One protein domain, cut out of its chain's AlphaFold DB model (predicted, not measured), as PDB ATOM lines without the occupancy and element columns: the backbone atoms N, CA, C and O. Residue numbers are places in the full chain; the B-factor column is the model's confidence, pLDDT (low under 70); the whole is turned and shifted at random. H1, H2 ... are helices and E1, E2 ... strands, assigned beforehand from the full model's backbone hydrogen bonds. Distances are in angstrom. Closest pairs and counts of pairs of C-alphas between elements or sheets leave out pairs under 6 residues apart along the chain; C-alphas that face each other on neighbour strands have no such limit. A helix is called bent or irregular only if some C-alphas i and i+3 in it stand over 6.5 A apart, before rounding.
ATOM      1  N   ILE A   2      61.170  44.440 -17.770       81.94
ATOM      2  CA  ILE A   2      60.940  43.064 -18.274       81.94
ATOM      3  C   ILE A   2      61.312  41.945 -17.270       81.94
ATOM      4  O   ILE A   2      60.446  41.118 -16.986       81.94
ATOM      5  N   PRO A   3      62.515  41.923 -16.650       85.69
ATOM      6  CA  PRO A   3      62.877  40.840 -15.729       85.69
ATOM      7  C   PRO A   3      61.963  40.727 -14.506       85.69
ATOM      8  O   PRO A   3      61.655  39.624 -14.064       85.69
ATOM      9  N   LEU A   4      61.496  41.864 -13.977       84.88
ATOM     10  CA  LEU A   4      60.603  41.902 -12.818       84.88
ATOM     11  C   LEU A   4      59.226  41.334 -13.170       84.88
ATOM     12  O   LEU A   4      58.697  40.510 -12.428       84.88
ATOM     13  N   VAL A   5      58.677  41.726 -14.326       82.12
ATOM     14  CA  VAL A   5      57.379  41.233 -14.811       82.12
ATOM     15  C   VAL A   5      57.432  39.722 -15.049       82.12
ATOM     16  O   VAL A   5      56.544  39.004 -14.594       82.12
ATOM     17  N   MET A   6      58.495  39.221 -15.686       84.94
ATOM     18  CA  MET A   6      58.662  37.784 -15.932       84.94
ATOM     19  C   MET A   6      58.830  36.988 -14.639       84.94
ATOM     20  O   MET A   6      58.188  35.954 -14.475       84.94
ATOM     21  N   LYS A   7      59.640  37.481 -13.692       86.62
ATOM     22  CA  LYS A   7      59.818  36.828 -12.390       86.62
ATOM     23  C   LYS A   7      58.500  36.754 -11.617       86.62
ATOM     24  O   LYS A   7      58.168  35.691 -11.103       86.62
ATOM     25  N   ARG A   8      57.723  37.843 -11.592       84.06
ATOM     26  CA  ARG A   8      56.401  37.874 -10.946       84.06
ATOM     27  C   ARG A   8      55.416  36.916 -11.615       84.06
ATOM     28  O   ARG A   8      54.759  36.143 -10.932       84.06
ATOM     29  N   ASN A   9      55.349  36.913 -12.945       82.25
ATOM     30  CA  ASN A   9      54.457  36.012 -13.671       82.25
ATOM     31  C   ASN A   9      54.809  34.529 -13.429       82.25
ATOM     32  O   ASN A   9      53.917  33.718 -13.188       82.25
ATOM     33  N   ARG A  10      56.105  34.180 -13.398       85.06
ATOM     34  CA  ARG A  10      56.563  32.826 -13.042       85.06
ATOM     35  C   ARG A  10      56.237  32.454 -11.596       85.06
ATOM     36  O   ARG A  10      55.814  31.326 -11.366       85.06
ATOM     37  N   TYR A  11      56.388  33.383 -10.654       84.75
ATOM     38  CA  TYR A  11      56.007  33.180  -9.253       84.75
ATOM     39  C   TYR A  11      54.506  32.881  -9.103       84.75
ATOM     40  O   TYR A  11      54.135  31.915  -8.439       84.75
ATOM     41  N   ASN A  12      53.641  33.630  -9.798       81.69
ATOM     42  CA  ASN A  12      52.197  33.368  -9.796       81.69
ATOM     43  C   ASN A  12      51.879  31.983 -10.371       81.69
ATOM     44  O   ASN A  12      51.117  31.224  -9.776       81.69
ATOM     45  N   CYS A  13      52.517  31.612 -11.485       82.19
ATOM     46  CA  CYS A  13      52.386  30.273 -12.056       82.19
ATOM     47  C   CYS A  13      52.836  29.173 -11.088       82.19
ATOM     48  O   CYS A  13      52.162  28.153 -10.976       82.19
ATOM     49  N   GLN A  14      53.940  29.372 -10.368       85.62
ATOM     50  CA  GLN A  14      54.395  28.418  -9.362       85.62
ATOM     51  C   GLN A  14      53.328  28.217  -8.280       85.62
ATOM     52  O   GLN A  14      52.950  27.081  -8.018       85.62
ATOM     53  N   ARG A  15      52.761  29.299  -7.731       84.19
ATOM     54  CA  ARG A  15      51.686  29.206  -6.727       84.19
ATOM     55  C   ARG A  15      50.449  28.480  -7.246       84.19
ATOM     56  O   ARG A  15      49.877  27.672  -6.521       84.19
ATOM     57  N   ILE A  16      50.069  28.719  -8.500       82.88
ATOM     58  CA  ILE A  16      48.957  28.011  -9.147       82.88
ATOM     59  C   ILE A  16      49.233  26.515  -9.218       82.88
ATOM     60  O   ILE A  16      48.373  25.723  -8.852       82.88
ATOM     61  N   TYR A  17      50.422  26.118  -9.671       85.31
ATOM     62  CA  TYR A  17      50.780  24.705  -9.783       85.31
ATOM     63  C   TYR A  17      51.080  24.039  -8.439       85.31
ATOM     64  O   TYR A  17      51.015  22.811  -8.345       85.31
ATOM     65  N   ASP A  18      51.364  24.827  -7.402       86.75
ATOM     66  CA  ASP A  18      51.551  24.334  -6.045       86.75
ATOM     67  C   ASP A  18      50.246  24.109  -5.275       86.75
ATOM     68  O   ASP A  18      50.247  23.291  -4.347       86.75
ATOM     69  N   ASP A  19      49.148  24.744  -5.691       83.19
ATOM     70  CA  ASP A  19      47.816  24.563  -5.112       83.19
ATOM     71  C   ASP A  19      47.352  23.097  -5.215       83.19
ATOM     72  O   ASP A  19      47.473  22.437  -6.255       83.19
ATOM     73  N   SER A  20      46.798  22.569  -4.121       84.69
ATOM     74  CA  SER A  20      46.343  21.178  -4.032       84.69
ATOM     75  C   SER A  20      45.246  20.849  -5.048       84.69
ATOM     76  O   SER A  20      45.212  19.736  -5.574       84.69
ATOM     77  N   ARG A  21      44.387  21.815  -5.393       82.19
ATOM     78  CA  ARG A  21      43.332  21.655  -6.404       82.19
ATOM     79  C   ARG A  21      43.935  21.505  -7.794       82.19
ATOM     80  O   ARG A  21      43.532  20.610  -8.530       82.19
ATOM     81  N   MET A  22      44.941  22.314  -8.128       82.62
ATOM     82  CA  MET A  22      45.655  22.197  -9.402       82.62
ATOM     83  C   MET A  22      46.418  20.872  -9.492       82.62
ATOM     84  O   MET A  22      46.342  20.183 -10.507       82.62
ATOM     85  N   LYS A  23      47.088  20.453  -8.413       87.38
ATOM     86  CA  LYS A  23      47.741  19.135  -8.343       87.38
ATOM     87  C   LYS A  23      46.738  17.996  -8.552       87.38
ATOM     88  O   LYS A  23      47.025  17.080  -9.318       87.38
ATOM     89  N   ASN A  24      45.546  18.081  -7.965       84.62
ATOM     90  CA  ASN A  24      44.479  17.102  -8.183       84.62
ATOM     91  C   ASN A  24      43.947  17.103  -9.624       84.62
ATOM     92  O   ASN A  24      43.616  16.042 -10.140       84.62
ATOM     93  N   ILE A  25      43.883  18.254 -10.297       81.62
ATOM     94  CA  ILE A  25      43.507  18.321 -11.721       81.62
ATOM     95  C   ILE A  25      44.590  17.679 -12.598       81.62
ATOM     96  O   ILE A  25      44.276  16.913 -13.504       81.62
ATOM     97  N   LEU A  26      45.867  17.960 -12.322       84.25
ATOM     98  CA  LEU A  26      46.993  17.476 -13.128       84.25
ATOM     99  C   LEU A  26      47.324  15.992 -12.914       84.25
ATOM    100  O   LEU A  26      47.797  15.340 -13.848       84.25
ATOM    101  N   TYR A  27      47.139  15.480 -11.695       84.75
ATOM    102  CA  TYR A  27      47.597  14.145 -11.286       84.75
ATOM    103  C   TYR A  27      46.493  13.242 -10.721       84.75
ATOM    104  O   TYR A  27      46.747  12.065 -10.477       84.75
ATOM    105  N   GLY A  28      45.283  13.754 -10.491       78.56
ATOM    106  CA  GLY A  28      44.178  12.961  -9.960       78.56
ATOM    107  C   GLY A  28      43.648  11.952 -10.980       78.56
ATOM    108  O   GLY A  28      43.422  12.281 -12.143       78.56
ATOM    109  N   ASN A  29      43.398  10.720 -10.530       63.56
ATOM    110  CA  ASN A  29      42.948   9.612 -11.385       63.56
ATOM    111  C   ASN A  29      41.515   9.759 -11.940       63.56
ATOM    112  O   ASN A  29      41.180   9.061 -12.891       63.56
ATOM    113  N   ASN A  30      40.682  10.655 -11.394       57.72
ATOM    114  CA  ASN A  30      39.242  10.707 -11.699       57.72
ATOM    115  C   ASN A  30      38.793  11.879 -12.595       57.72
ATOM    116  O   ASN A  30      37.632  11.919 -12.975       57.72
ATOM    117  N   ASN A  31      39.676  12.822 -12.952       54.50
ATOM    118  CA  ASN A  31      39.235  14.141 -13.445       54.50
ATOM    119  C   ASN A  31      39.591  14.439 -14.909       54.50
ATOM    120  O   ASN A  31      39.297  15.527 -15.404       54.50
ATOM    121  N   ARG A  32      40.227  13.507 -15.633       57.06
ATOM    122  CA  ARG A  32      40.587  13.745 -17.042       57.06
ATOM    123  C   ARG A  32      39.362  13.791 -17.965       57.06
ATOM    124  O   ARG A  32      39.431  14.431 -19.002       57.06
ATOM    125  N   SER A  33      38.264  13.136 -17.581       56.66
ATOM    126  CA  SER A  33      36.976  13.135 -18.292       56.66
ATOM    127  C   SER A  33      36.120  14.374 -18.034       56.66
ATOM    128  O   SER A  33      35.026  14.482 -18.580       56.66
ATOM    129  N   ASP A  34      36.573  15.262 -17.151       68.56
ATOM    130  CA  ASP A  34      35.749  16.356 -16.665       68.56
ATOM    131  C   ASP A  34      36.032  17.667 -17.385       68.56
ATOM    132  O   ASP A  34      35.217  18.557 -17.277       68.56
ATOM    133  N   TYR A  35      37.125  17.819 -18.127       75.19
ATOM    134  CA  TYR A  35      37.453  19.085 -18.781       75.19
ATOM    135  C   TYR A  35      37.858  18.840 -20.224       75.19
ATOM    136  O   TYR A  35      38.524  17.852 -20.515       75.19
ATOM    137  N   ASP A  36      37.504  19.777 -21.098       82.69
ATOM    138  CA  ASP A  36      37.739  19.625 -22.537       82.69
ATOM    139  C   ASP A  36      38.651  20.717 -23.102       82.69
ATOM    140  O   ASP A  36      39.221  20.555 -24.181       82.69
ATOM    141  N   ILE A  37      38.792  21.849 -22.400       85.50
ATOM    142  CA  ILE A  37      39.494  23.022 -22.920       85.50
ATOM    143  C   ILE A  37      40.091  23.891 -21.816       85.50
ATOM    144  O   ILE A  37      39.529  24.033 -20.726       85.50
ATOM    145  N   VAL A  38      41.233  24.502 -22.129       86.31
ATOM    146  CA  VAL A  38      41.882  25.510 -21.287       86.31
ATOM    147  C   VAL A  38      41.792  26.854 -21.994       86.31
ATOM    148  O   VAL A  38      42.240  26.994 -23.130       86.31
ATOM    149  N   ILE A  39      41.225  27.849 -21.321       85.81
ATOM    150  CA  ILE A  39      41.213  29.240 -21.767       85.81
ATOM    151  C   ILE A  39      42.185  30.006 -20.879       85.81
ATOM    152  O   ILE A  39      42.021  30.015 -19.670       85.81
ATOM    153  N   GLY A  40      43.206  30.642 -21.435       83.88
ATOM    154  CA  GLY A  40      44.146  31.465 -20.673       83.88
ATOM    155  C   GLY A  40      44.081  32.921 -21.089       83.88
ATOM    156  O   GLY A  40      43.834  33.222 -22.257       83.88
ATOM    157  N   GLU A  41      44.372  33.826 -20.163       81.06
ATOM    158  CA  GLU A  41      44.874  35.133 -20.564       81.06
ATOM    159  C   GLU A  41      46.316  34.985 -21.056       81.06
ATOM    160  O   GLU A  41      47.063  34.087 -20.649       81.06
ATOM    161  N   ILE A  42      46.709  35.852 -21.980       78.44
ATOM    162  CA  ILE A  42      48.088  35.894 -22.428       78.44
ATOM    163  C   ILE A  42      49.027  36.367 -21.316       78.44
ATOM    164  O   ILE A  42      48.822  37.393 -20.673       78.44
ATOM    165  N   SER A  43      50.106  35.619 -21.108       72.94
ATOM    166  CA  SER A  43      51.122  35.912 -20.104       72.94
ATOM    167  C   SER A  43      52.500  36.071 -20.738       72.94
ATOM    168  O   SER A  43      52.792  35.516 -21.796       72.94
ATOM    169  N   VAL A  44      53.373  36.832 -20.074       73.69
ATOM    170  CA  VAL A  44      54.741  37.084 -20.563       73.69
ATOM    171  C   VAL A  44      55.608  35.814 -20.502       73.69
ATOM    172  O   VAL A  44      56.486  35.632 -21.341       73.69
ATOM    173  N   SER A  45      55.358  34.923 -19.535       76.25
ATOM    174  CA  SER A  45      55.905  33.559 -19.513       76.25
ATOM    175  C   SER A  45      54.867  32.578 -20.049       76.25
ATOM    176  O   SER A  45      53.689  32.681 -19.722       76.25
ATOM    177  N   GLU A  46      55.285  31.568 -20.806       80.00
ATOM    178  CA  GLU A  46      54.392  30.545 -21.380       80.00
ATOM    179  C   GLU A  46      53.955  29.476 -20.350       80.00
ATOM    180  O   GLU A  46      53.459  28.413 -20.719       80.00
ATOM    181  N   CYS A  47      54.124  29.730 -19.048       84.38
ATOM    182  CA  CYS A  47      53.872  28.762 -17.975       84.38
ATOM    183  C   CYS A  47      52.426  28.254 -17.908       84.38
ATOM    184  O   CYS A  47      52.209  27.114 -17.501       84.38
ATOM    185  N   LEU A  48      51.440  29.038 -18.351       81.56
ATOM    186  CA  LEU A  48      50.039  28.607 -18.443       81.56
ATOM    187  C   LEU A  48      49.818  27.481 -19.457       81.56
ATOM    188  O   LEU A  48      48.893  26.692 -19.310       81.56
ATOM    189  N   THR A  49      50.678  27.351 -20.466       87.81
ATOM    190  CA  THR A  49      50.534  26.275 -21.456       87.81
ATOM    191  C   THR A  49      50.820  24.894 -20.864       87.81
ATOM    192  O   THR A  49      50.393  23.891 -21.434       87.81
ATOM    193  N   TYR A  50      51.488  24.814 -19.705       88.56
ATOM    194  CA  TYR A  50      51.845  23.545 -19.071       88.56
ATOM    195  C   TYR A  50      50.624  22.706 -18.680       88.56
ATOM    196  O   TYR A  50      50.636  21.495 -18.903       88.56
ATOM    197  N   VAL A  51      49.544  23.319 -18.173       86.56
ATOM    198  CA  VAL A  51      48.304  22.579 -17.877       86.56
ATOM    199  C   VAL A  51      47.692  21.983 -19.146       86.56
ATOM    200  O   VAL A  51      47.362  20.797 -19.164       86.56
ATOM    201  N   ALA A  52      47.641  22.751 -20.239       88.69
ATOM    202  CA  ALA A  52      47.155  22.269 -21.529       88.69
ATOM    203  C   ALA A  52      48.039  21.131 -22.068       88.69
ATOM    204  O   ALA A  52      47.529  20.096 -22.497       88.69
ATOM    205  N   ALA A  53      49.365  21.268 -21.956       89.56
ATOM    206  CA  ALA A  53      50.332  20.265 -22.395       89.56
ATOM    207  C   ALA A  53      50.205  18.948 -21.619       89.56
ATOM    208  O   ALA A  53      50.241  17.860 -22.197       89.56
ATOM    209  N   ARG A  54      50.040  19.040 -20.296       88.00
ATOM    210  CA  ARG A  54      49.954  17.878 -19.411       88.00
ATOM    211  C   ARG A  54      48.640  17.124 -19.594       88.00
ATOM    212  O   ARG A  54      48.650  15.894 -19.687       88.00
ATOM    213  N   LEU A  55      47.529  17.853 -19.675       86.19
ATOM    214  CA  LEU A  55      46.196  17.273 -19.843       86.19
ATOM    215  C   LEU A  55      45.930  16.832 -21.290       86.19
ATOM    216  O   LEU A  55      45.174  15.880 -21.500       86.19
ATOM    217  N   LYS A  56      46.671  17.397 -22.255       87.94
ATOM    218  CA  LYS A  56      46.478  17.270 -23.710       87.94
ATOM    219  C   LYS A  56      45.166  17.902 -24.184       87.94
ATOM    220  O   LYS A  56      44.506  17.361 -25.066       87.94
ATOM    221  N   PHE A  57      44.798  19.034 -23.591       87.88
ATOM    222  CA  PHE A  57      43.629  19.807 -24.004       87.88
ATOM    223  C   PHE A  57      44.014  20.906 -24.999       87.88
ATOM    224  O   PHE A  57      45.127  21.436 -24.916       87.88
ATOM    225  N   PRO A  58      43.113  21.273 -25.929       90.56
ATOM    226  CA  PRO A  58      43.281  22.472 -26.734       90.56
ATOM    227  C   PRO A  58      43.370  23.715 -25.839       90.56
ATOM    228  O   PRO A  58      42.688  23.825 -24.817       90.56
ATOM    229  N   MET A  59      44.226  24.651 -26.246       89.31
ATOM    230  CA  MET A  59      44.436  25.927 -25.565       89.31
ATOM    231  C   MET A  59      43.780  27.052 -26.367       89.31
ATOM    232  O   MET A  59      44.024  27.180 -27.570       89.31
ATOM    233  N   ILE A  60      42.994  27.889 -25.699       91.12
ATOM    234  CA  ILE A  60      42.472  29.146 -26.236       91.12
ATOM    235  C   ILE A  60      43.100  30.299 -25.465       91.12
ATOM    236  O   ILE A  60      43.135  30.271 -24.238       91.12
ATOM    237  N   TYR A  61      43.561  31.331 -26.167       89.94
ATOM    238  CA  TYR A  61      43.966  32.579 -25.522       89.94
ATOM    239  C   TYR A  61      42.887  33.646 -25.619       89.94
ATOM    240  O   TYR A  61      42.220  33.768 -26.641       89.94
ATOM    241  N   SER A  62      42.775  34.454 -24.573       88.38
ATOM    242  CA  SER A  62      42.060  35.723 -24.574       88.38
ATOM    243  C   SER A  62      43.053  36.857 -24.332       88.38
ATOM    244  O   SER A  62      43.840  36.816 -23.387       88.38
ATOM    245  N   ILE A  63      43.043  37.853 -25.211       86.50
ATOM    246  CA  ILE A  63      43.868  39.056 -25.126       86.50
ATOM    247  C   ILE A  63      42.911  40.233 -24.888       86.50
ATOM    248  O   ILE A  63      42.223  40.648 -25.824       86.50
ATOM    249  N   PRO A  64      42.843  40.785 -23.664       82.06
ATOM    250  CA  PRO A  64      41.913  41.868 -23.335       82.06
ATOM    251  C   PRO A  64      42.337  43.230 -23.910       82.06
ATOM    252  O   PRO A  64      41.572  44.194 -23.848       82.06
ATOM    253  N   SER A  65      43.538  43.317 -24.483       80.44
ATOM    254  CA  SER A  65      44.092  44.501 -25.140       80.44
ATOM    255  C   SER A  65      44.074  44.384 -26.673       80.44
ATOM    256  O   SER A  65      43.832  43.298 -27.218       80.44
ATOM    257  N   PRO A  66      44.444  45.469 -27.381       81.94
ATOM    258  CA  PRO A  66      44.951  45.369 -28.740       81.94
ATOM    259  C   PRO A  66      46.098  44.365 -28.864       81.94
ATOM    260  O   PRO A  66      46.758  44.023 -27.873       81.94
ATOM    261  N   MET A  67      46.327  43.880 -30.086       84.81
ATOM    262  CA  MET A  67      47.330  42.849 -30.343       84.81
ATOM    263  C   MET A  67      48.729  43.305 -29.913       84.81
ATOM    264  O   MET A  67      49.219  44.361 -30.310       84.81
ATOM    265  N   ILE A  68      49.398  42.461 -29.132       83.94
ATOM    266  CA  ILE A  68      50.769  42.679 -28.681       83.94
ATOM    267  C   ILE A  68      51.706  42.032 -29.709       83.94
ATOM    268  O   ILE A  68      51.970  40.834 -29.697       83.94
ATOM    269  N   THR A  69      52.228  42.826 -30.629       82.88
ATOM    270  CA  THR A  69      52.995  42.349 -31.797       82.88
ATOM    271  C   THR A  69      54.234  41.508 -31.470       82.88
ATOM    272  O   THR A  69      54.544  40.564 -32.193       82.88
ATOM    273  N   HIS A  70      54.951  41.802 -30.381       81.56
ATOM    274  CA  HIS A  70      56.191  41.090 -30.037       81.56
ATOM    275  C   HIS A  70      55.965  39.671 -29.484       81.56
ATOM    276  O   HIS A  70      56.909  38.884 -29.451       81.56
ATOM    277  N   ILE A  71      54.738  39.320 -29.076       85.56
ATOM    278  CA  ILE A  71      54.385  37.961 -28.620       85.56
ATOM    279  C   ILE A  71      53.677  37.133 -29.698       85.56
ATOM    280  O   ILE A  71      53.510  35.927 -29.524       85.56
ATOM    281  N   GLU A  72      53.334  37.732 -30.844       89.12
ATOM    282  CA  GLU A  72      52.716  37.029 -31.978       89.12
ATOM    283  C   GLU A  72      53.558  35.851 -32.477       89.12
ATOM    284  O   GLU A  72      53.009  34.838 -32.907       89.12
ATOM    285  N   TYR A  73      54.885  35.940 -32.356       87.94
ATOM    286  CA  TYR A  73      55.775  34.827 -32.676       87.94
ATOM    287  C   TYR A  73      55.486  33.587 -31.820       87.94
ATOM    288  O   TYR A  73      55.447  32.477 -32.347       87.94
ATOM    289  N   ASN A  74      55.229  33.760 -30.521       85.88
ATOM    290  CA  ASN A  74      54.940  32.639 -29.624       85.88
ATOM    291  C   ASN A  74      53.550  32.046 -29.908       85.88
ATOM    292  O   ASN A  74      53.378  30.830 -29.888       85.88
ATOM    293  N   LEU A  75      52.572  32.897 -30.237       88.38
ATOM    294  CA  LEU A  75      51.193  32.474 -30.504       88.38
ATOM    295  C   LEU A  75      51.028  31.801 -31.871       88.38
ATOM    296  O   LEU A  75      50.453  30.719 -31.975       88.38
ATOM    297  N   PHE A  76      51.526  32.444 -32.925       89.56
ATOM    298  CA  PHE A  76      51.239  32.081 -34.315       89.56
ATOM    299  C   PHE A  76      52.458  31.488 -35.029       89.56
ATOM    300  O   PHE A  76      52.315  30.755 -36.003       89.56
ATOM    301  N   GLY A  77      53.673  31.733 -34.531       87.62
ATOM    302  CA  GLY A  77      54.919  31.301 -35.176       87.62
ATOM    303  C   GLY A  77      55.424  32.234 -36.277       87.62
ATOM    304  O   GLY A  77      56.455  31.937 -36.874       87.62
ATOM    305  N   HIS A  78      54.737  33.347 -36.546       87.69
ATOM    306  CA  HIS A  78      55.175  34.371 -37.494       87.69
ATOM    307  C   HIS A  78      55.512  35.680 -36.777       87.69
ATOM    308  O   HIS A  78      55.018  35.947 -35.681       87.69
ATOM    309  N   VAL A  79      56.293  36.538 -37.425       87.88
ATOM    310  CA  VAL A  79      56.615  37.876 -36.920       87.88
ATOM    311  C   VAL A  79      55.953  38.905 -37.841       87.88
ATOM    312  O   VAL A  79      56.223  38.866 -39.045       87.88
ATOM    313  N   PRO A  80      55.079  39.801 -37.337       88.50
ATOM    314  CA  PRO A  80      54.533  40.880 -38.156       88.50
ATOM    315  C   PRO A  80      55.649  41.827 -38.612       88.50
ATOM    316  O   PRO A  80      56.669  41.963 -37.940       88.50
ATOM    317  N   ASN A  81      55.466  42.499 -39.750       90.56
ATOM    318  CA  ASN A  81      56.477  43.418 -40.270       90.56
ATOM    319  C   ASN A  81      56.557  44.690 -39.397       90.56
ATOM    320  O   ASN A  81      55.627  45.501 -39.443       90.56
ATOM    321  N   PRO A  82      57.665  44.935 -38.671       89.94
ATOM    322  CA  PRO A  82      57.782  46.107 -37.806       89.94
ATOM    323  C   PRO A  82      57.848  47.436 -38.570       89.94
ATOM    324  O   PRO A  82      57.669  48.499 -37.983       89.94
ATOM    325  N   ALA A  83      58.093  47.425 -39.881       89.31
ATOM    326  CA  ALA A  83      58.060  48.649 -40.674       89.31
ATOM    327  C   ALA A  83      56.626  49.117 -40.982       89.31
ATOM    328  O   ALA A  83      56.431  50.271 -41.364       89.31
ATOM    329  N   THR A  84      55.627  48.239 -40.852       88.31
ATOM    330  CA  THR A  84      54.224  48.559 -41.150       88.31
ATOM    331  C   THR A  84      53.329  48.453 -39.926       88.31
ATOM    332  O   THR A  84      52.394  49.246 -39.810       88.31
ATOM    333  N   GLU A  85      53.612  47.520 -39.020       89.38
ATOM    334  CA  GLU A  85      52.811  47.260 -37.828       89.38
ATOM    335  C   GLU A  85      53.493  47.840 -36.578       89.38
ATOM    336  O   GLU A  85      54.595  47.409 -36.222       89.38
ATOM    337  N   PRO A  86      52.881  48.839 -35.916       87.00
ATOM    338  CA  PRO A  86      53.432  49.415 -34.697       87.00
ATOM    339  C   PRO A  86      53.350  48.414 -33.546       87.00
ATOM    340  O   PRO A  86      52.381  47.668 -33.416       87.00
ATOM    341  N   ASN A  87      54.368  48.410 -32.688       82.12
ATOM    342  CA  ASN A  87      54.298  47.659 -31.443       82.12
ATOM    343  C   ASN A  87      53.421  48.379 -30.418       82.12
ATOM    344  O   ASN A  87      53.381  49.602 -30.402       82.12
ATOM    345  N   LEU A  88      52.808  47.628 -29.494       77.62
ATOM    346  CA  LEU A  88      52.026  48.204 -28.385       77.62
ATOM    347  C   LEU A  88      52.831  49.221 -27.548       77.62
ATOM    348  O   LEU A  88      52.274  50.140 -26.965       77.62
ATOM    349  N   VAL A  89      54.148  49.036 -27.488       72.88
ATOM    350  CA  VAL A  89      55.099  49.905 -26.775       72.88
ATOM    351  C   VAL A  89      55.657  51.033 -27.648       72.88
ATOM    352  O   VAL A  89      56.554  51.743 -27.213       72.88
ATOM    353  N   SER A  90      55.195  51.160 -28.893       81.88
ATOM    354  CA  SER A  90      55.546  52.279 -29.761       81.88
ATOM    355  C   SER A  90      54.699  53.491 -29.398       81.88
ATOM    356  O   SER A  90      53.487  53.376 -29.231       81.88
ATOM    357  N   ASP A  91      55.314  54.670 -29.387       81.75
ATOM    358  CA  ASP A  91      54.614  55.936 -29.140       81.75
ATOM    359  C   ASP A  91      53.667  56.343 -30.287       81.75
ATOM    360  O   ASP A  91      52.968  57.354 -30.207       81.75
ATOM    361  N   HIS A  92      53.639  55.576 -31.381       83.12
ATOM    362  CA  HIS A  92      52.926  55.929 -32.601       83.12
ATOM    363  C   HIS A  92      51.965  54.822 -33.040       83.12
ATOM    364  O   HIS A  92      52.381  53.724 -33.403       83.12
ATOM    365  N   ALA A  93      50.676  55.157 -33.143       79.69
ATOM    366  CA  ALA A  93      49.660  54.265 -33.710       79.69
ATOM    367  C   ALA A  93      49.794  54.078 -35.237       79.69
ATOM    368  O   ALA A  93      49.309  53.100 -35.797       79.69
ATOM    369  N   VAL A  94      50.438  55.020 -35.938       85.31
ATOM    370  CA  VAL A  94      50.693  54.936 -37.385       85.31
ATOM    371  C   VAL A  94      52.113  55.403 -37.689       85.31
ATOM    372  O   VAL A  94      52.477  56.545 -37.412       85.31
ATOM    373  N   LEU A  95      52.898  54.524 -38.314       89.69
ATOM    374  CA  LEU A  95      54.303  54.743 -38.665       89.69
ATOM    375  C   LEU A  95      54.417  55.478 -40.012       89.69
ATOM    376  O   LEU A  95      54.334  54.867 -41.086       89.69
ATOM    377  N   LYS A  96      54.607  56.798 -39.972       90.12
ATOM    378  CA  LYS A  96      54.635  57.656 -41.169       90.12
ATOM    379  C   LYS A  96      56.041  57.828 -41.736       90.12
ATOM    380  O   LYS A  96      56.212  57.772 -42.950       90.12
ATOM    381  N   THR A  97      57.036  58.035 -40.878       93.81
ATOM    382  CA  THR A  97      58.406  58.359 -41.304       93.81
ATOM    383  C   THR A  97      59.318  57.138 -41.291       93.81
ATOM    384  O   THR A  97      59.068  56.154 -40.596       93.81
ATOM    385  N   PHE A  98      60.418  57.204 -42.046       94.38
ATOM    386  CA  PHE A  98      61.459  56.173 -42.012       94.38
ATOM    387  C   PHE A  98      62.005  55.958 -40.592       94.38
ATOM    388  O   PHE A  98      62.116  54.819 -40.149       94.38
ATOM    389  N   PHE A  99      62.275  57.043 -39.858       94.00
ATOM    390  CA  PHE A  99      62.807  56.965 -38.497       94.00
ATOM    391  C   PHE A  99      61.842  56.285 -37.526       94.00
ATOM    392  O   PHE A  99      62.277  55.418 -36.780       94.00
ATOM    393  N   GLN A 100      60.538  56.574 -37.609       93.31
ATOM    394  CA  GLN A 100      59.526  55.881 -36.801       93.31
ATOM    395  C   GLN A 100      59.509  54.371 -37.082       93.31
ATOM    396  O   GLN A 100      59.424  53.559 -36.164       93.31
ATOM    397  N   ARG A 101      59.622  53.971 -38.355       94.00
ATOM    398  CA  ARG A 101      59.672  52.552 -38.756       94.00
ATOM    399  C   ARG A 101      60.939  51.861 -38.262       94.00
ATOM    400  O   ARG A 101      60.876  50.721 -37.802       94.00
ATOM    401  N   LEU A 102      62.078  52.545 -38.356       93.69
ATOM    402  CA  LEU A 102      63.361  52.047 -37.871       93.69
ATOM    403  C   LEU A 102      63.332  51.870 -36.351       93.69
ATOM    404  O   LEU A 102      63.660  50.796 -35.858       93.69
ATOM    405  N   GLU A 103      62.877  52.886 -35.625       93.00
ATOM    406  CA  GLU A 103      62.723  52.865 -34.173       93.00
ATOM    407  C   GLU A 103      61.800  51.727 -33.721       93.00
ATOM    408  O   GLU A 103      62.185  50.917 -32.880       93.00
ATOM    409  N   ASN A 104      60.628  51.579 -34.348       92.75
ATOM    410  CA  ASN A 104      59.713  50.480 -34.045       92.75
ATOM    411  C   ASN A 104      60.343  49.099 -34.301       92.75
ATOM    412  O   ASN A 104      60.119  48.167 -33.530       92.75
ATOM    413  N   SER A 105      61.164  48.970 -35.347       92.31
ATOM    414  CA  SER A 105      61.896  47.732 -35.654       92.31
ATOM    415  C   SER A 105      62.971  47.419 -34.617       92.31
ATOM    416  O   SER A 105      63.075  46.277 -34.166       92.31
ATOM    417  N   VAL A 106      63.733  48.431 -34.193       92.44
ATOM    418  CA  VAL A 106      64.741  48.297 -33.133       92.44
ATOM    419  C   VAL A 106      64.077  47.921 -31.811       92.44
ATOM    420  O   VAL A 106      64.533  46.988 -31.152       92.44
ATOM    421  N   PHE A 107      62.969  48.575 -31.450       90.88
ATOM    422  CA  PHE A 107      62.219  48.216 -30.251       90.88
ATOM    423  C   PHE A 107      61.684  46.790 -30.326       90.88
ATOM    424  O   PHE A 107      61.901  46.027 -29.388       90.88
ATOM    425  N   MET A 108      61.061  46.383 -31.436       90.00
ATOM    426  CA  MET A 108      60.567  45.012 -31.585       90.00
ATOM    427  C   MET A 108      61.671  43.977 -31.347       90.00
ATOM    428  O   MET A 108      61.495  43.052 -30.551       90.00
ATOM    429  N   ALA A 109      62.825  44.169 -31.990       91.56
ATOM    430  CA  ALA A 109      63.977  43.290 -31.840       91.56
ATOM    431  C   ALA A 109      64.494  43.281 -30.395       91.56
ATOM    432  O   ALA A 109      64.712  42.210 -29.827       91.56
ATOM    433  N   TYR A 110      64.629  44.456 -29.774       91.62
ATOM    434  CA  TYR A 110      65.045  44.586 -28.381       91.62
ATOM    435  C   TYR A 110      64.113  43.826 -27.429       91.62
ATOM    436  O   TYR A 110      64.599  43.054 -26.600       91.62
ATOM    437  N   TYR A 111      62.793  43.988 -27.555       89.00
ATOM    438  CA  TYR A 111      61.819  43.306 -26.697       89.00
ATOM    439  C   TYR A 111      61.848  41.791 -26.898       89.00
ATOM    440  O   TYR A 111      61.933  41.054 -25.916       89.00
ATOM    441  N   MET A 112      61.847  41.316 -28.146       89.62
ATOM    442  CA  MET A 112      61.916  39.882 -28.445       89.62
ATOM    443  C   MET A 112      63.186  39.238 -27.877       89.62
ATOM    444  O   MET A 112      63.114  38.206 -27.205       89.62
ATOM    445  N   LEU A 113      64.349  39.857 -28.103       92.00
ATOM    446  CA  LEU A 113      65.630  39.359 -27.601       92.00
ATOM    447  C   LEU A 113      65.693  39.410 -26.072       92.00
ATOM    448  O   LEU A 113      66.118  38.439 -25.448       92.00
ATOM    449  N   SER A 114      65.223  40.501 -25.464       91.94
ATOM    450  CA  SER A 114      65.206  40.667 -24.007       91.94
ATOM    451  C   SER A 114      64.321  39.624 -23.333       91.94
ATOM    452  O   SER A 114      64.756  38.972 -22.387       91.94
ATOM    453  N   LEU A 115      63.102  39.414 -23.841       89.31
ATOM    454  CA  LEU A 115      62.192  38.384 -23.337       89.31
ATOM    455  C   LEU A 115      62.814  36.994 -23.460       89.31
ATOM    456  O   LEU A 115      62.799  36.224 -22.502       89.31
ATOM    457  N   ARG A 116      63.424  36.683 -24.612       90.00
ATOM    458  CA  ARG A 116      64.058  35.381 -24.835       90.00
ATOM    459  C   ARG A 116      65.252  35.152 -23.911       90.00
ATOM    460  O   ARG A 116      65.394  34.060 -23.364       90.00
ATOM    461  N   TYR A 117      66.085  36.170 -23.727       93.12
ATOM    462  CA  TYR A 117      67.254  36.115 -22.856       93.12
ATOM    463  C   TYR A 117      66.858  35.942 -21.384       93.12
ATOM    464  O   TYR A 117      67.402  35.082 -20.686       93.12
ATOM    465  N   VAL A 118      65.879  36.720 -20.917       92.12
ATOM    466  CA  VAL A 118      65.375  36.637 -19.542       92.12
ATOM    467  C   VAL A 118      64.710  35.285 -19.296       92.12
ATOM    468  O   VAL A 118      65.020  34.645 -18.295       92.12
ATOM    469  N   GLU A 119      63.863  34.803 -20.211       89.00
ATOM    470  CA  GLU A 119      63.242  33.477 -20.102       89.00
ATOM    471  C   GLU A 119      64.292  32.367 -20.025       89.00
ATOM    472  O   GLU A 119      64.207  31.481 -19.176       89.00
ATOM    473  N   TRP A 120      65.315  32.428 -20.882       90.81
ATOM    474  CA  TRP A 120      66.423  31.476 -20.869       90.81
ATOM    475  C   TRP A 120      67.173  31.493 -19.533       90.81
ATOM    476  O   TRP A 120      67.442  30.440 -18.953       90.81
ATOM    477  N   THR A 121      67.448  32.686 -19.006       93.12
ATOM    478  CA  THR A 121      68.136  32.869 -17.722       93.12
ATOM    479  C   THR A 121      67.309  32.320 -16.563       93.12
ATOM    480  O   THR A 121      67.828  31.590 -15.720       93.12
ATOM    481  N   LEU A 122      66.009  32.621 -16.532       90.50
ATOM    482  CA  LEU A 122      65.097  32.152 -15.489       90.50
ATOM    483  C   LEU A 122      64.930  30.631 -15.527       90.50
ATOM    484  O   LEU A 122      64.995  29.996 -14.481       90.50
ATOM    485  N   LYS A 123      64.795  30.029 -16.717       88.94
ATOM    486  CA  LYS A 123      64.734  28.567 -16.874       88.94
ATOM    487  C   LYS A 123      66.000  27.863 -16.388       88.94
ATOM    488  O   LYS A 123      65.904  26.754 -15.873       88.94
ATOM    489  N   ARG A 124      67.166  28.492 -16.566       90.06
ATOM    490  CA  ARG A 124      68.463  27.943 -16.156       90.06
ATOM    491  C   ARG A 124      68.713  28.075 -14.654       90.06
ATOM    492  O   ARG A 124      69.248  27.147 -14.060       90.06
ATOM    493  N   ASN A 125      68.352  29.212 -14.064       90.12
ATOM    494  CA  ASN A 125      68.618  29.493 -12.652       90.12
ATOM    495  C   ASN A 125      67.575  28.870 -11.715       90.12
ATOM    496  O   ASN A 125      67.914  28.531 -10.587       90.12
ATOM    497  N   ASP A 126      66.326  28.737 -12.167       87.25
ATOM    498  CA  ASP A 126      65.211  28.199 -11.383       87.25
ATOM    499  C   ASP A 126      64.328  27.276 -12.253       87.25
ATOM    500  O   ASP A 126      63.307  27.697 -12.826       87.25
ATOM    501  N   PRO A 127      64.751  26.013 -12.448       85.56
ATOM    502  CA  PRO A 127      64.010  25.053 -13.249       85.56
ATOM    503  C   PRO A 127      62.738  24.603 -12.516       85.56
ATOM    504  O   PRO A 127      62.773  23.809 -11.584       85.56
ATOM    505  N   GLN A 128      61.594  25.089 -12.990       87.50
ATOM    506  CA  GLN A 128      60.267  24.749 -12.474       87.50
ATOM    507  C   GLN A 128      59.642  23.559 -13.218       87.50
ATOM    508  O   GLN A 128      59.974  23.296 -14.376       87.50
ATOM    509  N   SER A 129      58.671  22.883 -12.595       84.06
ATOM    510  CA  SER A 129      57.955  21.731 -13.183       84.06
ATOM    511  C   SER A 129      57.314  22.059 -14.537       84.06
ATOM    512  O   SER A 129      57.397  21.267 -15.477       84.06
ATOM    513  N   PHE A 130      56.774  23.269 -14.685       84.06
ATOM    514  CA  PHE A 130      56.167  23.744 -15.925       84.06
ATOM    515  C   PHE A 130      57.162  24.036 -17.062       84.06
ATOM    516  O   PHE A 130      56.741  24.275 -18.188       84.06
ATOM    517  N   ASN A 131      58.476  23.989 -16.808       85.75
ATOM    518  CA  ASN A 131      59.501  24.089 -17.853       85.75
ATOM    519  C   ASN A 131      59.826  22.737 -18.512       85.75
ATOM    520  O   ASN A 131      60.600  22.707 -19.467       85.75
ATOM    521  N   THR A 132      59.308  21.621 -17.987       83.31
ATOM    522  CA  THR A 132      59.650  20.267 -18.465       83.31
ATOM    523  C   THR A 132      59.045  19.933 -19.824       83.31
ATOM    524  O   THR A 132      59.548  19.056 -20.524       83.31
ATOM    525  N   VAL A 133      57.978  20.634 -20.210       84.50
ATOM    526  CA  VAL A 133      57.268  20.436 -21.473       84.50
ATOM    527  C   VAL A 133      57.385  21.703 -22.316       84.50
ATOM    528  O   VAL A 133      57.395  22.814 -21.788       84.50
ATOM    529  N   GLY A 134      57.503  21.535 -23.635       82.81
ATOM    530  CA  GLY A 134      57.469  22.658 -24.570       82.81
ATOM    531  C   GLY A 134      56.110  23.372 -24.550       82.81
ATOM    532  O   GLY A 134      55.093  22.731 -24.274       82.81
ATOM    533  N   PRO A 135      56.074  24.684 -24.843       84.19
ATOM    534  CA  PRO A 135      54.832  25.440 -24.853       84.19
ATOM    535  C   PRO A 135      53.872  24.927 -25.930       84.19
ATOM    536  O   PRO A 135      54.280  24.554 -27.035       84.19
ATOM    537  N   VAL A 136      52.582  24.915 -25.602       88.75
ATOM    538  CA  VAL A 136      51.504  24.518 -26.518       88.75
ATOM    539  C   VAL A 136      51.001  25.746 -27.262       88.75
ATOM    540  O   VAL A 136      50.598  26.728 -26.641       88.75
ATOM    541  N   LYS A 137      50.992  25.677 -28.597       90.19
ATOM    542  CA  LYS A 137      50.402  26.733 -29.425       90.19
ATOM    543  C   LYS A 137      48.874  26.731 -29.293       90.19
ATOM    544  O   LYS A 137      48.276  25.653 -29.275       90.19
ATOM    545  N   PRO A 138      48.232  27.907 -29.239       91.88
ATOM    546  CA  PRO A 138      46.785  28.003 -29.133       91.88
ATOM    547  C   PRO A 138      46.072  27.519 -30.397       91.88
ATOM    548  O   PRO A 138      46.481  27.822 -31.520       91.88
ATOM    549  N   SER A 139      44.948  26.833 -30.208       92.62
ATOM    550  CA  SER A 139      44.014  26.485 -31.283       92.62
ATOM    551  C   SER A 139      43.185  27.692 -31.725       92.62
ATOM    552  O   SER A 139      42.812  27.776 -32.892       92.62
ATOM    553  N   LEU A 140      42.920  28.629 -30.810       93.00
ATOM    554  CA  LEU A 140      42.166  29.855 -31.063       93.00
ATOM    555  C   LEU A 140      42.683  30.990 -30.171       93.00
ATOM    556  O   LEU A 140      43.040  30.768 -29.015       93.00
ATOM    557  N   VAL A 141      42.713  32.206 -30.698       92.12
ATOM    558  CA  VAL A 141      43.076  33.418 -29.965       92.12
ATOM    559  C   VAL A 141      41.964  34.435 -30.145       92.12
ATOM    560  O   VAL A 141      41.648  34.838 -31.260       92.12
ATOM    561  N   PHE A 142      41.389  34.870 -29.039       91.69
ATOM    562  CA  PHE A 142      40.473  35.988 -28.976       91.69
ATOM    563  C   PHE A 142      41.241  37.258 -28.637       91.69
ATOM    564  O   PHE A 142      42.079  37.259 -27.739       91.69
ATOM    565  N   THR A 143      40.956  38.351 -29.335       89.00
ATOM    566  CA  THR A 143      41.551  39.661 -29.043       89.00
ATOM    567  C   THR A 143      40.464  40.711 -28.940       89.00
ATOM    568  O   THR A 143      39.550  40.742 -29.760       89.00
ATOM    569  N   ASN A 144      40.549  41.587 -27.945       88.44
ATOM    570  CA  ASN A 144      39.629  42.705 -27.774       88.44
ATOM    571  C   ASN A 144      39.961  43.834 -28.766       88.44
ATOM    572  O   ASN A 144      40.410  44.914 -28.391       88.44
ATOM    573  N   THR A 145      39.753  43.559 -30.051       86.94
ATOM    574  CA  THR A 145      39.930  44.506 -31.153       86.94
ATOM    575  C   THR A 145      38.768  44.432 -32.128       86.94
ATOM    576  O   THR A 145      38.052  43.431 -32.202       86.94
ATOM    577  N   HIS A 146      38.563  45.505 -32.889       88.19
ATOM    578  CA  HIS A 146      37.525  45.572 -33.908       88.19
ATOM    579  C   HIS A 146      38.077  46.209 -35.185       88.19
ATOM    580  O   HIS A 146      38.834  47.174 -35.128       88.19
ATOM    581  N   HIS A 147      37.656  45.714 -36.348       85.06
ATOM    582  CA  HIS A 147      38.137  46.186 -37.655       85.06
ATOM    583  C   HIS A 147      37.823  47.667 -37.941       85.06
ATOM    584  O   HIS A 147      38.422  48.257 -38.831       85.06
ATOM    585  N   LEU A 148      36.873  48.260 -37.207       86.75
ATOM    586  CA  LEU A 148      36.553  49.691 -37.298       86.75
ATOM    587  C   LEU A 148      37.521  50.577 -36.504       86.75
ATOM    588  O   LEU A 148      37.675  51.747 -36.838       86.75
ATOM    589  N   THR A 149      38.120  50.055 -35.433       83.81
ATOM    590  CA  THR A 149      39.012  50.820 -34.546       83.81
ATOM    591  C   THR A 149      40.479  50.549 -34.842       83.81
ATOM    592  O   THR A 149      41.320  51.410 -34.609       83.81
ATOM    593  N   GLU A 150      40.786  49.355 -35.345       83.69
ATOM    594  CA  GLU A 150      42.141  48.932 -35.666       83.69
ATOM    595  C   GLU A 150      42.518  49.215 -37.114       83.69
ATOM    596  O   GLU A 150      41.698  49.197 -38.034       83.69
ATOM    597  N   LYS A 151      43.819  49.394 -37.327       83.94
ATOM    598  CA  LYS A 151      44.395  49.446 -38.665       83.94
ATOM    599  C   LYS A 151      44.223  48.090 -39.361       83.94
ATOM    600  O   LYS A 151      44.484  47.038 -38.779       83.94
ATOM    601  N   ALA A 152      43.857  48.117 -40.643       85.94
ATOM    602  CA  ALA A 152      43.808  46.913 -41.464       85.94
ATOM    603  C   ALA A 152      45.192  46.246 -41.544       85.94
ATOM    604  O   ALA A 152      46.175  46.872 -41.952       85.94
ATOM    605  N   ARG A 153      45.248  44.962 -41.179       85.75
ATOM    606  CA  ARG A 153      46.450  44.126 -41.217       85.75
ATOM    607  C   ARG A 153      46.087  42.664 -41.498       85.75
ATOM    608  O   ARG A 153      44.945  42.272 -41.255       85.75
ATOM    609  N   PRO A 154      47.034  41.839 -41.971       86.19
ATOM    610  CA  PRO A 154      46.826  40.400 -42.074       86.19
ATOM    611  C   PRO A 154      46.561  39.796 -40.691       86.19
ATOM    612  O   PRO A 154      47.312  40.060 -39.745       86.19
ATOM    613  N   LEU A 155      45.505  38.987 -40.587       87.69
ATOM    614  CA  LEU A 155      45.163  38.230 -39.386       87.69
ATOM    615  C   LEU A 155      45.329  36.733 -39.676       87.69
ATOM    616  O   LEU A 155      44.884  36.272 -40.733       87.69
ATOM    617  N   PRO A 156      45.961  35.961 -38.778       89.56
ATOM    618  CA  PRO A 156      46.008  34.516 -38.916       89.56
ATOM    619  C   PRO A 156      44.600  33.916 -38.725       89.56
ATOM    620  O   PRO A 156      43.769  34.494 -38.023       89.56
ATOM    621  N   PRO A 157      44.314  32.744 -39.317       90.50
ATOM    622  CA  PRO A 157      42.967  32.165 -39.324       90.50
ATOM    623  C   PRO A 157      42.462  31.767 -37.931       90.50
ATOM    624  O   PRO A 157      41.260  31.656 -37.719       90.50
ATOM    625  N   ASN A 158      43.370  31.551 -36.977       91.88
ATOM    626  CA  ASN A 158      43.047  31.223 -35.593       91.88
ATOM    627  C   ASN A 158      42.942  32.460 -34.682       91.88
ATOM    628  O   ASN A 158      42.884  32.294 -33.466       91.88
ATOM    629  N   LEU A 159      42.933  33.682 -35.227       92.06
ATOM    630  CA  LEU A 159      42.721  34.919 -34.474       92.06
ATOM    631  C   LEU A 159      41.334  35.493 -34.767       92.06
ATOM    632  O   LEU A 159      41.033  35.860 -35.901       92.06
ATOM    633  N   VAL A 160      40.514  35.624 -33.726       92.06
ATOM    634  CA  VAL A 160      39.152  36.160 -33.810       92.06
ATOM    635  C   VAL A 160      39.062  37.470 -33.018       92.06
ATOM    636  O   VAL A 160      39.166  37.457 -31.787       92.06
ATOM    637  N   PRO A 161      38.856  38.611 -33.698       90.06
ATOM    638  CA  PRO A 161      38.597  39.883 -33.038       90.06
ATOM    639  C   PRO A 161      37.215  39.891 -32.372       90.06
ATOM    640  O   PRO A 161      36.193  39.737 -33.036       90.06
ATOM    641  N   ILE A 162      37.195  40.085 -31.056       88.56
ATOM    642  CA  ILE A 162      36.006  40.227 -30.210       88.56
ATOM    643  C   ILE A 162      36.046  41.577 -29.482       88.56
ATOM    644  O   ILE A 162      36.142  41.666 -28.262       88.56
ATOM    645  N   GLY A 163      36.045  42.666 -30.244       84.12
ATOM    646  CA  GLY A 163      36.064  44.015 -29.684       84.12
ATOM    647  C   GLY A 163      34.849  44.311 -28.799       84.12
ATOM    648  O   GLY A 163      33.747  43.824 -29.041       84.12
ATOM    649  N   GLY A 164      35.050  45.144 -27.777       76.94
ATOM    650  CA  GLY A 164      33.960  45.617 -26.919       76.94
ATOM    651  C   GLY A 164      33.520  44.619 -25.848       76.94
ATOM    652  O   GLY A 164      32.466  44.813 -25.254       76.94
ATOM    653  N   ILE A 165      34.327  43.597 -25.538       77.44
ATOM    654  CA  ILE A 165      34.023  42.601 -24.487       77.44
ATOM    655  C   ILE A 165      33.803  43.204 -23.091       77.44
ATOM    656  O   ILE A 165      33.162  42.592 -22.243       77.44
ATOM    657  N   HIS A 166      34.313  44.411 -22.848       73.50
ATOM    658  CA  HIS A 166      34.133  45.145 -21.595       73.50
ATOM    659  C   HIS A 166      32.817  45.945 -21.547       73.50
ATOM    660  O   HIS A 166      32.427  46.430 -20.485       73.50
ATOM    661  N   LEU A 167      32.129  46.109 -22.681       71.25
ATOM    662  CA  LEU A 167      30.884  46.864 -22.773       71.25
ATOM    663  C   LEU A 167      29.718  45.971 -22.342       71.25
ATOM    664  O   LEU A 167      29.422  44.951 -22.962       71.25
ATOM    665  N   LYS A 168      29.019  46.364 -21.276       69.00
ATOM    666  CA  LYS A 168      27.786  45.690 -20.855       69.00
ATOM    667  C   LYS A 168      26.603  46.267 -21.629       69.00
ATOM    668  O   LYS A 168      26.419  47.480 -21.638       69.00
ATOM    669  N   LEU A 169      25.748  45.410 -22.199       58.97
ATOM    670  CA  LEU A 169      24.497  45.846 -22.849       58.97
ATOM    671  C   LEU A 169      23.519  46.541 -21.875       58.97
ATOM    672  O   LEU A 169      22.635  47.271 -22.315       58.97
ATOM    673  N   LYS A 170      23.663  46.321 -20.558       53.78
ATOM    674  CA  LYS A 170      22.925  47.015 -19.490       53.78
ATOM    675  C   LYS A 170      23.860  47.351 -18.318       53.78
ATOM    676  O   LYS A 170      24.686  46.505 -17.961       53.78
ATOM    677  N   PRO A 171      23.733  48.533 -17.686       50.81
ATOM    678  CA  PRO A 171      24.468  48.841 -16.463       50.81
ATOM    679  C   PRO A 171      24.028  47.883 -15.338       50.81
ATOM    680  O   PRO A 171      22.827  47.648 -15.185       50.81
ATOM    681  N   PRO A 172      24.949  47.302 -14.550       49.84
ATOM    682  CA  PRO A 172      24.580  46.407 -13.458       49.84
ATOM    683  C   PRO A 172      24.101  47.221 -12.258       49.84
ATOM    684  O   PRO A 172      24.818  48.091 -11.766       49.84
ATOM    685  N   THR A 173      22.926  46.897 -11.732       44.16
ATOM    686  CA  THR A 173      22.566  47.206 -10.345       44.16
ATOM    687  C   THR A 173      23.401  46.319  -9.423       44.16
ATOM    688  O   THR A 173      23.088  45.145  -9.255       44.16
ATOM    689  N   GLY A 174      24.480  46.880  -8.868       51.31
ATOM    690  CA  GLY A 174      25.417  46.188  -7.977       51.31
ATOM    691  C   GLY A 174      26.493  45.421  -8.749       51.31
ATOM    692  O   GLY A 174      26.219  44.410  -9.389       51.31
ATOM    693  N   ILE A 175      27.730  45.913  -8.718       42.41
ATOM    694  CA  ILE A 175      28.880  45.245  -9.341       42.41
ATOM    695  C   ILE A 175      29.687  44.585  -8.219       42.41
ATOM    696  O   ILE A 175      30.209  45.323  -7.386       42.41
ATOM    697  N   PRO A 176      29.807  43.245  -8.159       40.41
ATOM    698  CA  PRO A 176      30.854  42.631  -7.355       40.41
ATOM    699  C   PRO A 176      32.225  42.936  -7.978       40.41
ATOM    700  O   PRO A 176      32.377  42.980  -9.201       40.41
ATOM    701  N   GLU A 177      33.198  43.189  -7.112       39.47
ATOM    702  CA  GLU A 177      34.587  43.526  -7.427       39.47
ATOM    703  C   GLU A 177      35.233  42.441  -8.314       39.47
ATOM    704  O   GLU A 177      35.098  41.248  -8.045       39.47
ATOM    705  N   ALA A 178      35.885  42.836  -9.412       41.97
ATOM    706  CA  ALA A 178      36.476  41.899 -10.369       41.97
ATOM    707  C   ALA A 178      37.876  41.451  -9.909       41.97
ATOM    708  O   ALA A 178      38.781  42.279  -9.802       41.97
ATOM    709  N   SER A 179      38.073  40.147  -9.687       41.81
ATOM    710  CA  SER A 179      39.393  39.534  -9.474       41.81
ATOM    711  C   SER A 179      40.102  39.284 -10.820       41.81
ATOM    712  O   SER A 179      39.466  39.023 -11.842       41.81
ATOM    713  N   GLY A 180      41.435  39.412 -10.857       46.47
ATOM    714  CA  GLY A 180      42.237  39.187 -12.070       46.47
ATOM    715  C   GLY A 180      42.334  37.700 -12.408       46.47
ATOM    716  O   GLY A 180      42.969  36.956 -11.665       46.47
ATOM    717  N   VAL A 181      41.709  37.269 -13.507       49.81
ATOM    718  CA  VAL A 181      41.626  35.862 -13.931       49.81
ATOM    719  C   VAL A 181      42.735  35.530 -14.925       49.81
ATOM    720  O   VAL A 181      42.730  36.007 -16.049       49.81
ATOM    721  N   LEU A 182      43.647  34.654 -14.523       51.59
ATOM    722  CA  LEU A 182      44.778  34.180 -15.309       51.59
ATOM    723  C   LEU A 182      44.397  33.071 -16.309       51.59
ATOM    724  O   LEU A 182      44.924  33.028 -17.420       51.59
ATOM    725  N   ALA A 183      43.503  32.151 -15.936       54.72
ATOM    726  CA  ALA A 183      42.984  31.124 -16.842       54.72
ATOM    727  C   ALA A 183      41.659  30.542 -16.338       54.72
ATOM    728  O   ALA A 183      41.367  30.580 -15.150       54.72
ATOM    729  N   VAL A 184      40.876  29.955 -17.233       58.75
ATOM    730  CA  VAL A 184      39.655  29.216 -16.947       58.75
ATOM    731  C   VAL A 184      39.751  27.828 -17.573       58.75
ATOM    732  O   VAL A 184      40.022  27.691 -18.765       58.75
ATOM    733  N   ILE A 185      39.508  26.790 -16.781       58.31
ATOM    734  CA  ILE A 185      39.371  25.418 -17.279       58.31
ATOM    735  C   ILE A 185      37.874  25.116 -17.338       58.31
ATOM    736  O   ILE A 185      37.185  25.219 -16.319       58.31
ATOM    737  N   LEU A 186      37.353  24.807 -18.529       59.31
ATOM    738  CA  LEU A 186      35.912  24.640 -18.736       59.31
ATOM    739  C   LEU A 186      35.483  23.171 -18.751       59.31
ATOM    740  O   LEU A 186      36.078  22.343 -19.444       59.31
ATOM    741  N   ARG A 187      34.376  22.915 -18.040       54.09
ATOM    742  CA  ARG A 187      33.495  21.745 -18.145       54.09
ATOM    743  C   ARG A 187      32.059  22.223 -18.291       54.09
ATOM    744  O   ARG A 187      31.544  22.746 -17.311       54.09
ATOM    745  N   GLY A 188      31.366  21.979 -19.404       56.31
ATOM    746  CA  GLY A 188      29.906  22.200 -19.487       56.31
ATOM    747  C   GLY A 188      29.407  23.461 -18.744       56.31
ATOM    748  O   GLY A 188      29.816  24.568 -19.076       56.31
ATOM    749  N   ASN A 189      28.586  23.285 -17.694       45.34
ATOM    750  CA  ASN A 189      28.027  24.370 -16.862       45.34
ATOM    751  C   ASN A 189      28.917  24.862 -15.694       45.34
ATOM    752  O   ASN A 189      28.443  25.677 -14.906       45.34
ATOM    753  N   CYS A 190      30.157  24.381 -15.534       52.41
ATOM    754  CA  CYS A 190      31.014  24.758 -14.406       52.41
ATOM    755  C   CYS A 190      32.488  25.052 -14.775       52.41
ATOM    756  O   CYS A 190      33.284  24.128 -14.959       52.41
ATOM    757  N   PRO A 191      32.887  26.336 -14.839       58.91
ATOM    758  CA  PRO A 191      34.268  26.781 -14.973       58.91
ATOM    759  C   PRO A 191      35.045  26.683 -13.647       58.91
ATOM    760  O   PRO A 191      34.503  26.983 -12.578       58.91
ATOM    761  N   ILE A 192      36.337  26.343 -13.732       59.75
ATOM    762  CA  ILE A 192      37.334  26.643 -12.690       59.75
ATOM    763  C   ILE A 192      38.132  27.861 -13.119       59.75
ATOM    764  O   ILE A 192      38.733  27.850 -14.189       59.75
ATOM    765  N   ILE A 193      38.178  28.873 -12.260       60.81
ATOM    766  CA  ILE A 193      38.922  30.111 -12.486       60.81
ATOM    767  C   ILE A 193      40.264  30.026 -11.752       60.81
ATOM    768  O   ILE A 193      40.297  29.764 -10.557       60.81
ATOM    769  N   LEU A 194      41.371  30.256 -12.451       57.69
ATOM    770  CA  LEU A 194      42.681  30.553 -11.876       57.69
ATOM    771  C   LEU A 194      42.808  32.071 -11.856       57.69
ATOM    772  O   LEU A 194      42.850  32.670 -12.925       57.69
ATOM    773  N   SER A 195      42.855  32.702 -10.690       55.19
ATOM    774  CA  SER A 195      43.022  34.147 -10.540       55.19
ATOM    775  C   SER A 195      44.351  34.469  -9.853       55.19
ATOM    776  O   SER A 195      44.793  33.743  -8.966       55.19
ATOM    777  N   GLY A 196      45.052  35.521 -10.288       42.41
ATOM    778  CA  GLY A 196      46.348  35.887  -9.708       42.41
ATOM    779  C   GLY A 196      47.045  37.091 -10.342       42.41
ATOM    780  O   GLY A 196      47.708  36.936 -11.363       42.41
ATOM    781  N   GLY A 197      46.978  38.242  -9.655       41.78
ATOM    782  CA  GLY A 197      47.851  39.424  -9.796       41.78
ATOM    783  C   GLY A 197      47.807  40.210 -11.125       41.78
ATOM    784  O   GLY A 197      47.923  39.640 -12.200       41.78
ATOM    785  N   TRP A 198      47.727  41.548 -11.028       38.50
ATOM    786  CA  TRP A 198      47.513  42.545 -12.102       38.50
ATOM    787  C   TRP A 198      48.136  42.237 -13.484       38.50
ATOM    788  O   TRP A 198      49.275  42.620 -13.773       38.50
ATOM    789  N   VAL A 199      47.316  41.656 -14.359       37.44
ATOM    790  CA  VAL A 199      47.225  41.927 -15.803       37.44
ATOM    791  C   VAL A 199      45.714  42.035 -16.097       37.44
ATOM    792  O   VAL A 199      44.915  41.498 -15.335       37.44
ATOM    793  N   GLY A 200      45.324  42.904 -17.030       34.72
ATOM    794  CA  GLY A 200      44.003  43.543 -17.125       34.72
ATOM    795  C   GLY A 200      42.781  42.648 -16.869       34.72
ATOM    796  O   GLY A 200      42.644  41.569 -17.420       34.72
ATOM    797  N   ALA A 201      41.875  43.165 -16.036       35.38
ATOM    798  CA  ALA A 201      40.651  42.520 -15.575       35.38
ATOM    799  C   ALA A 201      39.670  42.096 -16.695       35.38
ATOM    800  O   ALA A 201      39.871  42.379 -17.873       35.38
ATOM    801  N   TRP A 202      38.544  41.524 -16.242       37.91
ATOM    802  CA  TRP A 202      37.248  41.334 -16.921       37.91
ATOM    803  C   TRP A 202      36.920  39.909 -17.390       37.91
ATOM    804  O   TRP A 202      36.548  39.689 -18.538       37.91
ATOM    805  N   TRP A 203      36.900  38.960 -16.452       34.09
ATOM    806  CA  TRP A 203      35.953  37.844 -16.524       34.09
ATOM    807  C   TRP A 203      34.899  38.019 -15.425       34.09
ATOM    808  O   TRP A 203      35.227  38.113 -14.245       34.09
ATOM    809  N   LEU A 204      33.626  38.130 -15.817       30.39
ATOM    810  CA  LEU A 204      32.492  38.148 -14.888       30.39
ATOM    811  C   LEU A 204      32.291  36.730 -14.345       30.39
ATOM    812  O   LEU A 204      31.985  35.813 -15.105       30.39
ATOM    813  N   SER A 205      32.452  36.554 -13.035       30.81
ATOM    814  CA  SER A 205      32.123  35.312 -12.343       30.81
ATOM    815  C   SER A 205      30.603  35.135 -12.294       30.81
ATOM    816  O   SER A 205      29.906  35.608 -11.402       30.81
ATOM    817  N   THR A 206      30.051  34.430 -13.275       27.64
ATOM    818  CA  THR A 206      28.708  33.857 -13.157       27.64
ATOM    819  C   THR A 206      28.816  32.347 -13.299       27.64
ATOM    820  O   THR A 206      29.083  31.852 -14.389       27.64
ATOM    821  N   GLY A 207      28.623  31.630 -12.184       34.69
ATOM    822  CA  GLY A 207      28.481  30.169 -12.156       34.69
ATOM    823  C   GLY A 207      29.766  29.362 -11.958       34.69
ATOM    824  O   GLY A 207      29.916  28.340 -12.605       34.69
ATOM    825  N   VAL A 208      30.692  29.793 -11.098       44.59
ATOM    826  CA  VAL A 208      31.986  29.120 -10.857       44.59
ATOM    827  C   VAL A 208      31.821  27.925  -9.901       44.59
ATOM    828  O   VAL A 208      31.259  28.089  -8.822       44.59
ATOM    829  N   CYS A 209      32.344  26.740 -10.251       41.31
ATOM    830  CA  CYS A 209      32.397  25.587  -9.325       41.31
ATOM    831  C   CYS A 209      33.573  25.664  -8.337       41.31
ATOM    832  O   CYS A 209      33.540  25.034  -7.282       41.31
ATOM    833  N   GLY A 210      34.625  26.415  -8.676       51.06
ATOM    834  CA  GLY A 210      35.754  26.700  -7.793       51.06
ATOM    835  C   GLY A 210      36.707  27.752  -8.368       51.06
ATOM    836  O   GLY A 210      36.931  27.804  -9.576       51.06
ATOM    837  N   GLU A 211      37.279  28.588  -7.502       49.88
ATOM    838  CA  GLU A 211      38.254  29.625  -7.866       49.88
ATOM    839  C   GLU A 211      39.586  29.382  -7.138       49.88
ATOM    840  O   GLU A 211      39.634  29.318  -5.907       49.88
ATOM    841  N   ILE A 212      40.678  29.219  -7.889       53.00
ATOM    842  CA  ILE A 212      42.051  29.188  -7.380       53.00
ATOM    843  C   ILE A 212      42.579  30.619  -7.385       53.00
ATOM    844  O   ILE A 212      43.086  31.087  -8.399       53.00
ATOM    845  N   VAL A 213      42.445  31.298  -6.244       54.34
ATOM    846  CA  VAL A 213      42.932  32.667  -6.048       54.34
ATOM    847  C   VAL A 213      44.367  32.653  -5.530       54.34
ATOM    848  O   VAL A 213      44.649  32.132  -4.450       54.34
ATOM    849  N   VAL A 214      45.274  33.286  -6.266       50.34
ATOM    850  CA  VAL A 214      46.606  33.670  -5.795       50.34
ATOM    851  C   VAL A 214      46.498  35.085  -5.220       50.34
ATOM    852  O   VAL A 214      46.586  36.064  -5.958       50.34
TER     853      VAL A 214
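AT A GLANCE: This is residues 2 to 214 of the 216 residues of an uncharacterized protein of Cinara cedri (UniProt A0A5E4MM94). A twisted wall of seven strands has H1, H2 and H3 over one face, making two layers, while the long helix H5 stands off the sheet and packs on residues 2 to 7 of H1 and on H4. The loop of residues 167 to 174 sticks out. The printed part has 213 residues, with five named helices and seven named strands in the order H1 H2 E1 H3 E2 H4 H5 E3 E4 E5 E6 E7. The mixed sheet runs E4 E3 E2 E1 E5 E6 E7; the class is mixed, helices and strands, with 105 residues, under half, in named elements. The whole is compact, with a radius of gyration of the C-alphas of 18.2 A and spans of 58 by 49 by 30 A.

IN THESE COORDINATES: Find C-alpha 2 at (60.940, 43.064, -18.274); from there H1 runs 24.3 A to residue 18. Next come H2, residues 20 to 27, E1, 37 to 41, H3, 46 to 55, 15.7 A, E2, 59 to 63, and H4, 69 to 76, only just irregular, with C-alphas 70 and 73 6.8 A apart. H5, residues 98 to 125, starts at C-alpha 98 (61.459, 56.173, -42.012) and is 40.3 A long. Then read E3, 140 to 143, E4, 159 to 161, E5, 181 to 187, 16.8 A, E6, 190 to 195, 15.7 A, and E7, 210 to 213, ending at C-alpha 213 (42.932, 32.667, -6.048).

HOW THE PARTS SIT: Look first at parallel E1 and E2, where N 60 and O 38 are 2.8 A apart; E1, H3, E2 and E2, H4 H5, E3 are strand-helix-strand units, parallel neighbours with helices between, both right-handed crossovers. E3 is parallel to E2, N 142 to O 61 2.8 A, and E4 to E3, N 160 to O 141 2.8 A. E5 is antiparallel to E1, N 184 to O 39 2.7 A, and forms a hairpin with E6, N 194 to O 183 2.7 A; E7 is parallel to E6, N 212 to O 193 2.7 A. H3 lies over E1 at a height over the sheet of 9.3 A, on the same face as H2; H4 only grazes the sheet with residues 75 to 76. H1 touches H5 at a steep tilt of 42 degrees, C-alphas of Pro 3 and Val 118 closest at 6.2 A; H4 touches H5, His 70 and Met 112 closest, C-alphas 6.1 A apart. Every O i to N i+4 pair is within hydrogen-bond range in H1, H2 and H5, against 3 of 6 in H3 and 2 of 4 in H4.

THE WHOLE: The C-alphas farthest apart, of Asn 30 and Thr 97, are 59.3 A apart, and the printed part has no cut. Long links join H4 to H5, H5 to E3, E3 to E4, E4 to E5 and E6 to E7. Mean pLDDT of the printed part is 77.1; residues 29 to 34 and 168 to 214 are under 70.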